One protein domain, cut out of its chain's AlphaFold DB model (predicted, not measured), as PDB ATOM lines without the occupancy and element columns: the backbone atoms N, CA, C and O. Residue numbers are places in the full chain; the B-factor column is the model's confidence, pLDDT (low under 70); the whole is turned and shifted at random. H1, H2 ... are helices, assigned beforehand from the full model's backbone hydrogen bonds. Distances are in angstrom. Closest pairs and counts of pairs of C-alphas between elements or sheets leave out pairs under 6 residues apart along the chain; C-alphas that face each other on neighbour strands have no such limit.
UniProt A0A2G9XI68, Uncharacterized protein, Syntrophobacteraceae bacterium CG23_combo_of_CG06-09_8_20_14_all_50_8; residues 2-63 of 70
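What this domain is: This is residues 2 to 63 of the 70 residues of an uncharacterized protein of Syntrophobacteraceae bacterium CG23_combo_of_CG06-09_8_20_14_all_50_8 (UniProt A0A2G9XI68). There is little regular structure: the chain winds in a flat, open loop on which three short helices, H1, H2 and H3, are spaced, with residues 2 to 7 and 53 to 63 free at its two ends. The printed part has 62 residues, 18 of them in the helices, and no named strand; the class is all helix. It is only just loose, close to extended, with a radius of gyration of the C-alphas of 15.8 A and spans of 42 by 37 by 17 A.

How they stand to each other: H1, residues 10 to 17, is apart from H2, residues 27 to 32. H2 is close to H3, residues 44 to 47, but not clearly touching; their closest C-alphas, of Leu 27 and Tyr 46, are 7.6 A apart. H1 and H3 are apart. In H1 and H2 every O i to N i+4 pair is within hydrogen-bond range; H3 is too short for one.

Where its parts are: H1 begins at C-alpha 10 (79.255, 55.919, 13.158) and is 10.7 A long, H2 8.7 A. H3, 5.1 A, ends at C-alpha 47 (81.458, 47.041, -1.214).

The domain as a whole: The farthest C-alphas, of Asp 20 and Ala 56, are 43.4 A apart. The printed part has no cut. The link H2 to H3 is long. Residues 2 to 5 have pLDDT under 70.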
ATOM      1  N   THR A   2      89.061  33.414  11.322       51.44
ATOM      2  CA  THR A   2      88.547  34.712  10.863       51.44
ATOM      3  C   THR A   2      88.086  35.447  12.105       51.44
ATOM      4  O   THR A   2      86.972  35.225  12.575       51.44
ATOM      5  N   GLU A   3      88.968  36.257  12.690       57.72
ATOM      6  CA  GLU A   3      88.504  37.268  13.634       57.72
ATOM      7  C   GLU A   3      87.528  38.189  12.890       57.72
ATOM      8  O   GLU A   3      87.824  38.601  11.760       57.72
ATOM      9  N   PRO A   4      86.351  38.481  13.460       61.84
ATOM     10  CA  PRO A   4      85.423  39.399  12.832       61.84
ATOM     11  C   PRO A   4      86.091  40.768  12.717       61.84
ATOM     12  O   PRO A   4      86.717  41.252  13.664       61.84
ATOM     13  N   ALA A   5      85.956  41.404  11.551       68.12
ATOM     14  CA  ALA A   5      86.347  42.796  11.400       68.12
ATOM     15  C   ALA A   5      85.681  43.614  12.515       68.12
ATOM     16  O   ALA A   5      84.507  43.404  12.830       68.12
ATOM     17  N   ARG A   6      86.426  44.531  13.135       76.56
ATOM     18  CA  ARG A   6      85.871  45.397  14.175       76.56
ATOM     19  C   ARG A   6      84.885  46.368  13.527       76.56
ATOM     20  O   ARG A   6      85.276  47.426  13.042       76.56
ATOM     21  N   VAL A   7      83.611  45.993  13.502       84.00
ATOM     22  CA  VAL A   7      82.538  46.832  12.973       84.00
ATOM     23  C   VAL A   7      82.070  47.762  14.084       84.00
ATOM     24  O   VAL A   7      81.453  47.323  15.050       84.00
ATOM     25  N   LEU A   8      82.387  49.046  13.949       91.56
ATOM     26  CA  LEU A   8      81.877  50.104  14.815       91.56
ATOM     27  C   LEU A   8      80.820  50.904  14.058       91.56
ATOM     28  O   LEU A   8      80.958  51.199  12.870       91.56
ATOM     29  N   THR A   9      79.766  51.298  14.755       94.00
ATOM     30  CA  THR A   9      78.788  52.248  14.233       94.00
ATOM     31  C   THR A   9      79.405  53.642  14.116       94.00
ATOM     32  O   THR A   9      80.339  53.997  14.836       94.00
ATOM     33  N   ARG A  10      78.826  54.508  13.271       94.25
ATOM     34  CA  ARG A  10      79.255  55.919  13.158       94.25
ATOM     35  C   ARG A  10      79.321  56.633  14.511       94.25
ATOM     36  O   ARG A  10      80.234  57.416  14.737       94.25
ATOM     37  N   LYS A  11      78.363  56.355  15.406       95.44
ATOM     38  CA  LYS A  11      78.305  56.955  16.748       95.44
ATOM     39  C   LYS A  11      79.455  56.481  17.633       95.44
ATOM     40  O   LYS A  11      80.032  57.284  18.355       95.44
ATOM     41  N   GLU A  12      79.803  55.199  17.569       95.38
ATOM     42  CA  GLU A  12      80.932  54.650  18.327       95.38
ATOM     43  C   GLU A  12      82.267  55.182  17.814       95.38
ATOM     44  O   GLU A  12      83.126  55.526  18.621       95.38
ATOM     45  N   ILE A  13      82.422  55.316  16.493       95.50
ATOM     46  CA  ILE A  13      83.620  55.911  15.886       95.50
ATOM     47  C   ILE A  13      83.732  57.390  16.274       95.50
ATOM     48  O   ILE A  13      84.791  57.817  16.725       95.50
ATOM     49  N   ALA A  14      82.641  58.158  16.178       96.81
ATOM     50  CA  ALA A  14      82.613  59.557  16.612       96.81
ATOM     51  C   ALA A  14      83.014  59.697  18.089       96.81
ATOM     52  O   ALA A  14      83.896  60.486  18.414       96.81
ATOM     53  N   LYS A  15      82.438  58.867  18.972       96.94
ATOM     54  CA  LYS A  15      82.773  58.842  20.402       96.94
ATOM     55  C   LYS A  15      84.233  58.457  20.656       96.94
ATOM     56  O   LYS A  15      84.854  59.026  21.542       96.94
ATOM     57  N   PHE A  16      84.766  57.492  19.905       95.81
ATOM     58  CA  PHE A  16      86.157  57.055  20.024       95.81
ATOM     59  C   PHE A  16      87.147  58.170  19.662       95.81
ATOM     60  O   PHE A  16      88.166  58.313  20.327       95.81
ATOM     61  N   ILE A  17      86.835  58.963  18.634       96.06
ATOM     62  CA  ILE A  17      87.677  60.081  18.180       96.06
ATOM     63  C   ILE A  17      87.448  61.350  19.029       96.06
ATOM     64  O   ILE A  17      88.351  62.173  19.144       96.06
ATOM     65  N   GLY A  18      86.271  61.507  19.647       96.81
ATOM     66  CA  GLY A  18      85.898  62.690  20.436       96.81
ATOM     67  C   GLY A  18      85.157  63.766  19.633       96.81
ATOM     68  O   GLY A  18      85.333  64.950  19.890       96.81
ATOM     69  N   LEU A  19      84.357  63.361  18.643       97.50
ATOM     70  CA  LEU A  19      83.597  64.255  17.763       97.50
ATOM     71  C   LEU A  19      82.115  64.320  18.164       97.50
ATOM     72  O   LEU A  19      81.530  63.298  18.525       97.50
ATOM     73  N   ASP A  20      81.478  65.484  17.989       95.44
ATOM     74  CA  ASP A  20      80.025  65.657  18.177       95.44
ATOM     75  C   ASP A  20      79.198  64.925  17.107       95.44
ATOM     76  O   ASP A  20      78.105  64.418  17.366       95.44
ATOM     77  N   SER A  21      79.721  64.856  15.878       94.38
ATOM     78  CA  SER A  21      79.087  64.163  14.756       94.38
ATOM     79  C   SER A  21      80.121  63.593  13.782       94.38
ATOM     80  O   SER A  21      81.255  64.060  13.703       94.38
ATOM     81  N   LEU A  22      79.720  62.557  13.041       96.38
ATOM     82  CA  LEU A  22      80.532  61.913  12.011       96.38
ATOM     83  C   LEU A  22      79.648  61.515  10.830       96.38
ATOM     84  O   LEU A  22      78.664  60.785  10.987       96.38
ATOM     85  N   HIS A  23      80.051  61.944   9.638       95.00
ATOM     86  CA  HIS A  23      79.417  61.596   8.374       95.00
ATOM     87  C   HIS A  23      80.470  61.053   7.408       95.00
ATOM     88  O   HIS A  23      81.597  61.538   7.376       95.00
ATOM     89  N   TYR A  24      80.095  60.044   6.623       94.69
ATOM     90  CA  TYR A  24      80.931  59.510   5.552       94.69
ATOM     91  C   TYR A  24      80.475  60.070   4.209       94.69
ATOM     92  O   TYR A  24      79.276  60.260   3.989       94.69
ATOM     93  N   LEU A  25      81.431  60.282   3.305       95.31
ATOM     94  CA  LEU A  25      81.132  60.509   1.897       95.31
ATOM     95  C   LEU A  25      80.402  59.278   1.339       95.31
ATOM     96  O   LEU A  25      80.792  58.142   1.612       95.31
ATOM     97  N   SER A  26      79.325  59.491   0.580       95.69
ATOM     98  CA  SER A  26      78.623  58.381  -0.062       95.69
ATOM     99  C   SER A  26      79.476  57.791  -1.183       95.69
ATOM    100  O   SER A  26      80.134  58.523  -1.921       95.69
ATOM    101  N   LEU A  27      79.421  56.468  -1.352       95.56
ATOM    102  CA  LEU A  27      80.160  55.783  -2.417       95.56
ATOM    103  C   LEU A  27      79.784  56.326  -3.805       95.56
ATOM    104  O   LEU A  27      80.654  56.625  -4.615       95.56
ATOM    105  N   SER A  28      78.488  56.538  -4.050       95.19
ATOM    106  CA  SER A  28      77.995  57.128  -5.298       95.19
ATOM    107  C   SER A  28      78.431  58.581  -5.488       95.19
ATOM    108  O   SER A  28      78.739  58.984  -6.604       95.19
ATOM    109  N   GLY A  29      78.482  59.372  -4.410       96.62
ATOM    110  CA  GLY A  29      78.961  60.753  -4.456       96.62
ATOM    111  C   GLY A  29      80.452  60.832  -4.770       96.62
ATOM    112  O   GLY A  29      80.856  61.663  -5.577       96.62
ATOM    113  N   MET A  30      81.245  59.931  -4.186       96.50
ATOM    114  CA  MET A  30      82.675  59.802  -4.459       96.50
ATOM    115  C   MET A  30      82.943  59.495  -5.935       96.50
ATOM    116  O   MET A  30      83.746  60.188  -6.544       96.50
ATOM    117  N   VAL A  31      82.248  58.508  -6.518       96.81
ATOM    118  CA  VAL A  31      82.391  58.176  -7.948       96.81
ATOM    119  C   VAL A  31      81.922  59.334  -8.824       96.81
ATOM    120  O   VAL A  31      82.629  59.742  -9.731       96.81
ATOM    121  N   LYS A  32      80.767  59.938  -8.524       97.00
ATOM    122  CA  LYS A  32      80.253  61.067  -9.313       97.00
ATOM    123  C   LYS A  32      81.237  62.243  -9.369       97.00
ATOM    124  O   LYS A  32      81.310  62.918 -10.388       97.00
ATOM    125  N   ALA A  33      81.975  62.491  -8.288       97.31
ATOM    126  CA  ALA A  33      82.944  63.579  -8.213       97.31
ATOM    127  C   ALA A  33      84.178  63.383  -9.113       97.31
ATOM    128  O   ALA A  33      84.896  64.350  -9.344       97.31
ATOM    129  N   THR A  34      84.439  62.169  -9.612       96.50
ATOM    130  CA  THR A  34      85.559  61.909 -10.532       96.50
ATOM    131  C   THR A  34      85.214  62.190 -11.993       96.50
ATOM    132  O   THR A  34      86.116  62.164 -12.823       96.50
ATOM    133  N   GLU A  35      83.936  62.440 -12.311       96.75
ATOM    134  CA  GLU A  35      83.427  62.590 -13.685       96.75
ATOM    135  C   GLU A  35      83.721  61.378 -14.593       96.75
ATOM    136  O   GLU A  35      83.749  61.489 -15.817       96.75
ATOM    137  N   MET A  36      83.918  60.199 -13.995       96.69
ATOM    138  CA  MET A  36      84.167  58.935 -14.687       96.69
ATOM    139  C   MET A  36      83.138  57.877 -14.276       96.69
ATOM    140  O   MET A  36      82.594  57.911 -13.170       96.69
ATOM    141  N   ASP A  37      82.923  56.894 -15.149       94.50
ATOM    142  CA  ASP A  37      82.021  55.774 -14.871       94.50
ATOM    143  C   ASP A  37      82.542  54.878 -13.732       94.50
ATOM    144  O   ASP A  37      83.754  54.699 -13.561       94.50
ATOM    145  N   ALA A  38      81.624  54.297 -12.953       92.25
ATOM    146  CA  ALA A  38      81.937  53.489 -11.770       92.25
ATOM    147  C   ALA A  38      82.761  52.238 -12.110       92.25
ATOM    148  O   ALA A  38      83.596  51.798 -11.322       92.25
ATOM    149  N   GLU A  39      82.539  51.699 -13.302       92.75
ATOM    150  CA  GLU A  39      83.164  50.517 -13.884       92.75
ATOM    151  C   GLU A  39      84.670  50.704 -14.109       92.75
ATOM    152  O   GLU A  39      85.409  49.723 -14.183       92.75
ATOM    153  N   ASN A  40      85.144  51.954 -14.159       94.69
ATOM    154  CA  ASN A  40      86.566  52.275 -14.264       94.69
ATOM    155  C   ASN A  40      87.309  52.165 -12.920       94.69
ATOM    156  O   ASN A  40      88.533  52.304 -12.883       94.69
ATOM    157  N   PHE A  41      86.600  51.920 -11.811       94.25
ATOM    158  CA  PHE A  41      87.179  51.852 -10.472       94.25
ATOM    159  C   PHE A  41      86.989  50.478  -9.830       94.25
ATOM    160  O   PHE A  41      85.931  49.859  -9.886       94.25
ATOM    161  N   CYS A  42      88.016  50.026  -9.108       94.00
ATOM    162  CA  CYS A  42      87.861  48.938  -8.150       94.00
ATOM    163  C   CYS A  42      87.292  49.502  -6.841       94.00
ATOM    164  O   CYS A  42      87.979  50.241  -6.133       94.00
ATOM    165  N   LEU A  43      86.048  49.146  -6.506       95.12
ATOM    166  CA  LEU A  43      85.350  49.620  -5.301       95.12
ATOM    167  C   LEU A  43      85.318  48.591  -4.159       95.12
ATOM    168  O   LEU A  43      84.693  48.832  -3.127       95.12
ATOM    169  N   ALA A  44      86.061  47.492  -4.302       92.50
ATOM    170  CA  ALA A  44      86.029  46.344  -3.400       92.50
ATOM    171  C   ALA A  44      86.344  46.671  -1.931       92.50
ATOM    172  O   ALA A  44      85.832  46.015  -1.029       92.50
ATOM    173  N   CYS A  45      87.151  47.703  -1.666       90.56
ATOM    174  CA  CYS A  45      87.422  48.154  -0.299       90.56
ATOM    175  C   CYS A  45      86.179  48.727   0.409       90.56
ATOM    176  O   CYS A  45      86.168  48.814   1.635       90.56
ATOM    177  N   TYR A  46      85.148  49.119  -0.344       92.25
ATOM    178  CA  TYR A  46      83.903  49.690   0.169       92.25
ATOM    179  C   TYR A  46      82.737  48.697   0.116       92.25
ATOM    180  O   TYR A  46      81.955  48.638   1.062       92.25
ATOM    181  N   ASP A  47      82.603  47.934  -0.974       92.19
ATOM    182  CA  ASP A  47      81.458  47.041  -1.214       92.19
ATOM    183  C   ASP A  47      81.796  45.539  -1.162       92.19
ATOM    184  O   ASP A  47      80.896  44.698  -1.227       92.19
ATOM    185  N   GLY A  48      83.079  45.192  -1.036       89.31
ATOM    186  CA  GLY A  48      83.576  43.816  -1.030       89.31
ATOM    187  C   GLY A  48      83.602  43.127  -2.401       89.31
ATOM    188  O   GLY A  48      83.963  41.951  -2.473       89.31
ATOM    189  N   ARG A  49      83.226  43.808  -3.491       90.38
ATOM    190  CA  ARG A  49      83.131  43.231  -4.840       90.38
ATOM    191  C   ARG A  49      84.409  43.484  -5.625       90.38
ATOM    192  O   ARG A  49      84.594  44.521  -6.255       90.38
ATOM    193  N   TYR A  50      85.303  42.503  -5.608       90.31
ATOM    194  CA  TYR A  50      86.513  42.554  -6.419       90.31
ATOM    195  C   TYR A  50      86.188  42.268  -7.895       90.31
ATOM    196  O   TYR A  50      85.593  41.229  -8.181       90.31
ATOM    197  N   PRO A  51      86.604  43.135  -8.842       90.12
ATOM    198  CA  PRO A  51      86.408  42.892 -10.274       90.12
ATOM    199  C   PRO A  51      87.264  41.727 -10.794       90.12
ATOM    200  O   PRO A  51      87.016  41.203 -11.875       90.12
ATOM    201  N   ILE A  52      88.266  41.309 -10.016       88.81
ATOM    202  CA  ILE A  52      89.126  40.158 -10.281       88.81
ATOM    203  C   ILE A  52      89.113  39.214  -9.081       88.81
ATOM    204  O   ILE A  52      89.016  39.651  -7.934       88.81
ATOM    205  N   THR A  53      89.249  37.915  -9.323       86.12
ATOM    206  CA  THR A  53      89.358  36.936  -8.238       86.12
ATOM    207  C   THR A  53      90.727  37.052  -7.558       86.12
ATOM    208  O   THR A  53      91.749  36.985  -8.248       86.12
ATOM    209  N   PRO A  54      90.786  37.199  -6.221       80.62
ATOM    210  CA  PRO A  54      92.046  37.132  -5.492       80.62
ATOM    211  C   PRO A  54      92.763  35.795  -5.753       80.62
ATOM    212  O   PRO A  54      92.108  34.751  -5.782       80.62
ATOM    213  N   PRO A  55      94.095  35.782  -5.939       83.00
ATOM    214  CA  PRO A  55      94.829  34.538  -6.137       83.00
ATOM    215  C   PRO A  55      94.693  33.617  -4.917       83.00
ATOM    216  O   PRO A  55      94.664  34.083  -3.783       83.00
ATOM    217  N   ALA A  56      94.654  32.300  -5.142       82.38
ATOM    218  CA  ALA A  56      94.345  31.306  -4.104       82.38
ATOM    219  C   ALA A  56      95.299  31.328  -2.896       82.38
ATOM    220  O   ALA A  56      94.918  30.965  -1.789       82.38
ATOM    221  N   ASN A  57      96.538  31.767  -3.102       82.50
ATOM    222  CA  ASN A  57      97.548  31.899  -2.058       82.50
ATOM    223  C   ASN A  57      97.620  33.319  -1.460       82.50
ATOM    224  O   ASN A  57      98.604  33.649  -0.794       82.50
ATOM    225  N   MET A  58      96.664  34.208  -1.768       79.25
ATOM    226  CA  MET A  58      96.625  35.577  -1.246       79.25
ATOM    227  C   MET A  58      96.238  35.563   0.230       79.25
ATOM    228  O   MET A  58      95.073  35.439   0.593       79.25
ATOM    229  N   GLU A  59      97.239  35.728   1.081       81.38
ATOM    230  CA  GLU A  59      97.054  35.904   2.513       81.38
ATOM    231  C   GLU A  59      97.053  37.390   2.865       81.38
ATOM    232  O   GLU A  59      97.773  38.185   2.253       81.38
ATOM    233  N   LYS A  60      96.288  37.760   3.901       79.56
ATOM    234  CA  LYS A  60      96.208  39.135   4.425       79.56
ATOM    235  C   LYS A  60      97.593  39.762   4.646       79.56
ATOM    236  O   LYS A  60      97.780  40.939   4.370       79.56
ATOM    237  N   PHE A  61      98.555  38.967   5.111       84.06
ATOM    238  CA  PHE A  61      99.874  39.430   5.545       84.06
ATOM    239  C   PHE A  61     100.969  39.318   4.476       84.06
ATOM    240  O   PHE A  61     102.132  39.577   4.771       84.06
ATOM    241  N   ARG A  62     100.625  38.964   3.227       82.00
ATOM    242  CA  ARG A  62     101.597  38.689   2.150       82.00
ATOM    243  C   ARG A  62     102.648  39.792   1.956       82.00
ATOM    244  O   ARG A  62     103.779  39.486   1.591       82.00
ATOM    245  N   PHE A  63     102.270  41.052   2.160       83.31
ATOM    246  CA  PHE A  63     103.140  42.213   1.940       83.31
ATOM    247  C   PHE A  63     103.572  42.913   3.231       83.31
ATOM    248  O   PHE A  63     104.323  43.881   3.161       83.31
TER     249      PHE A  63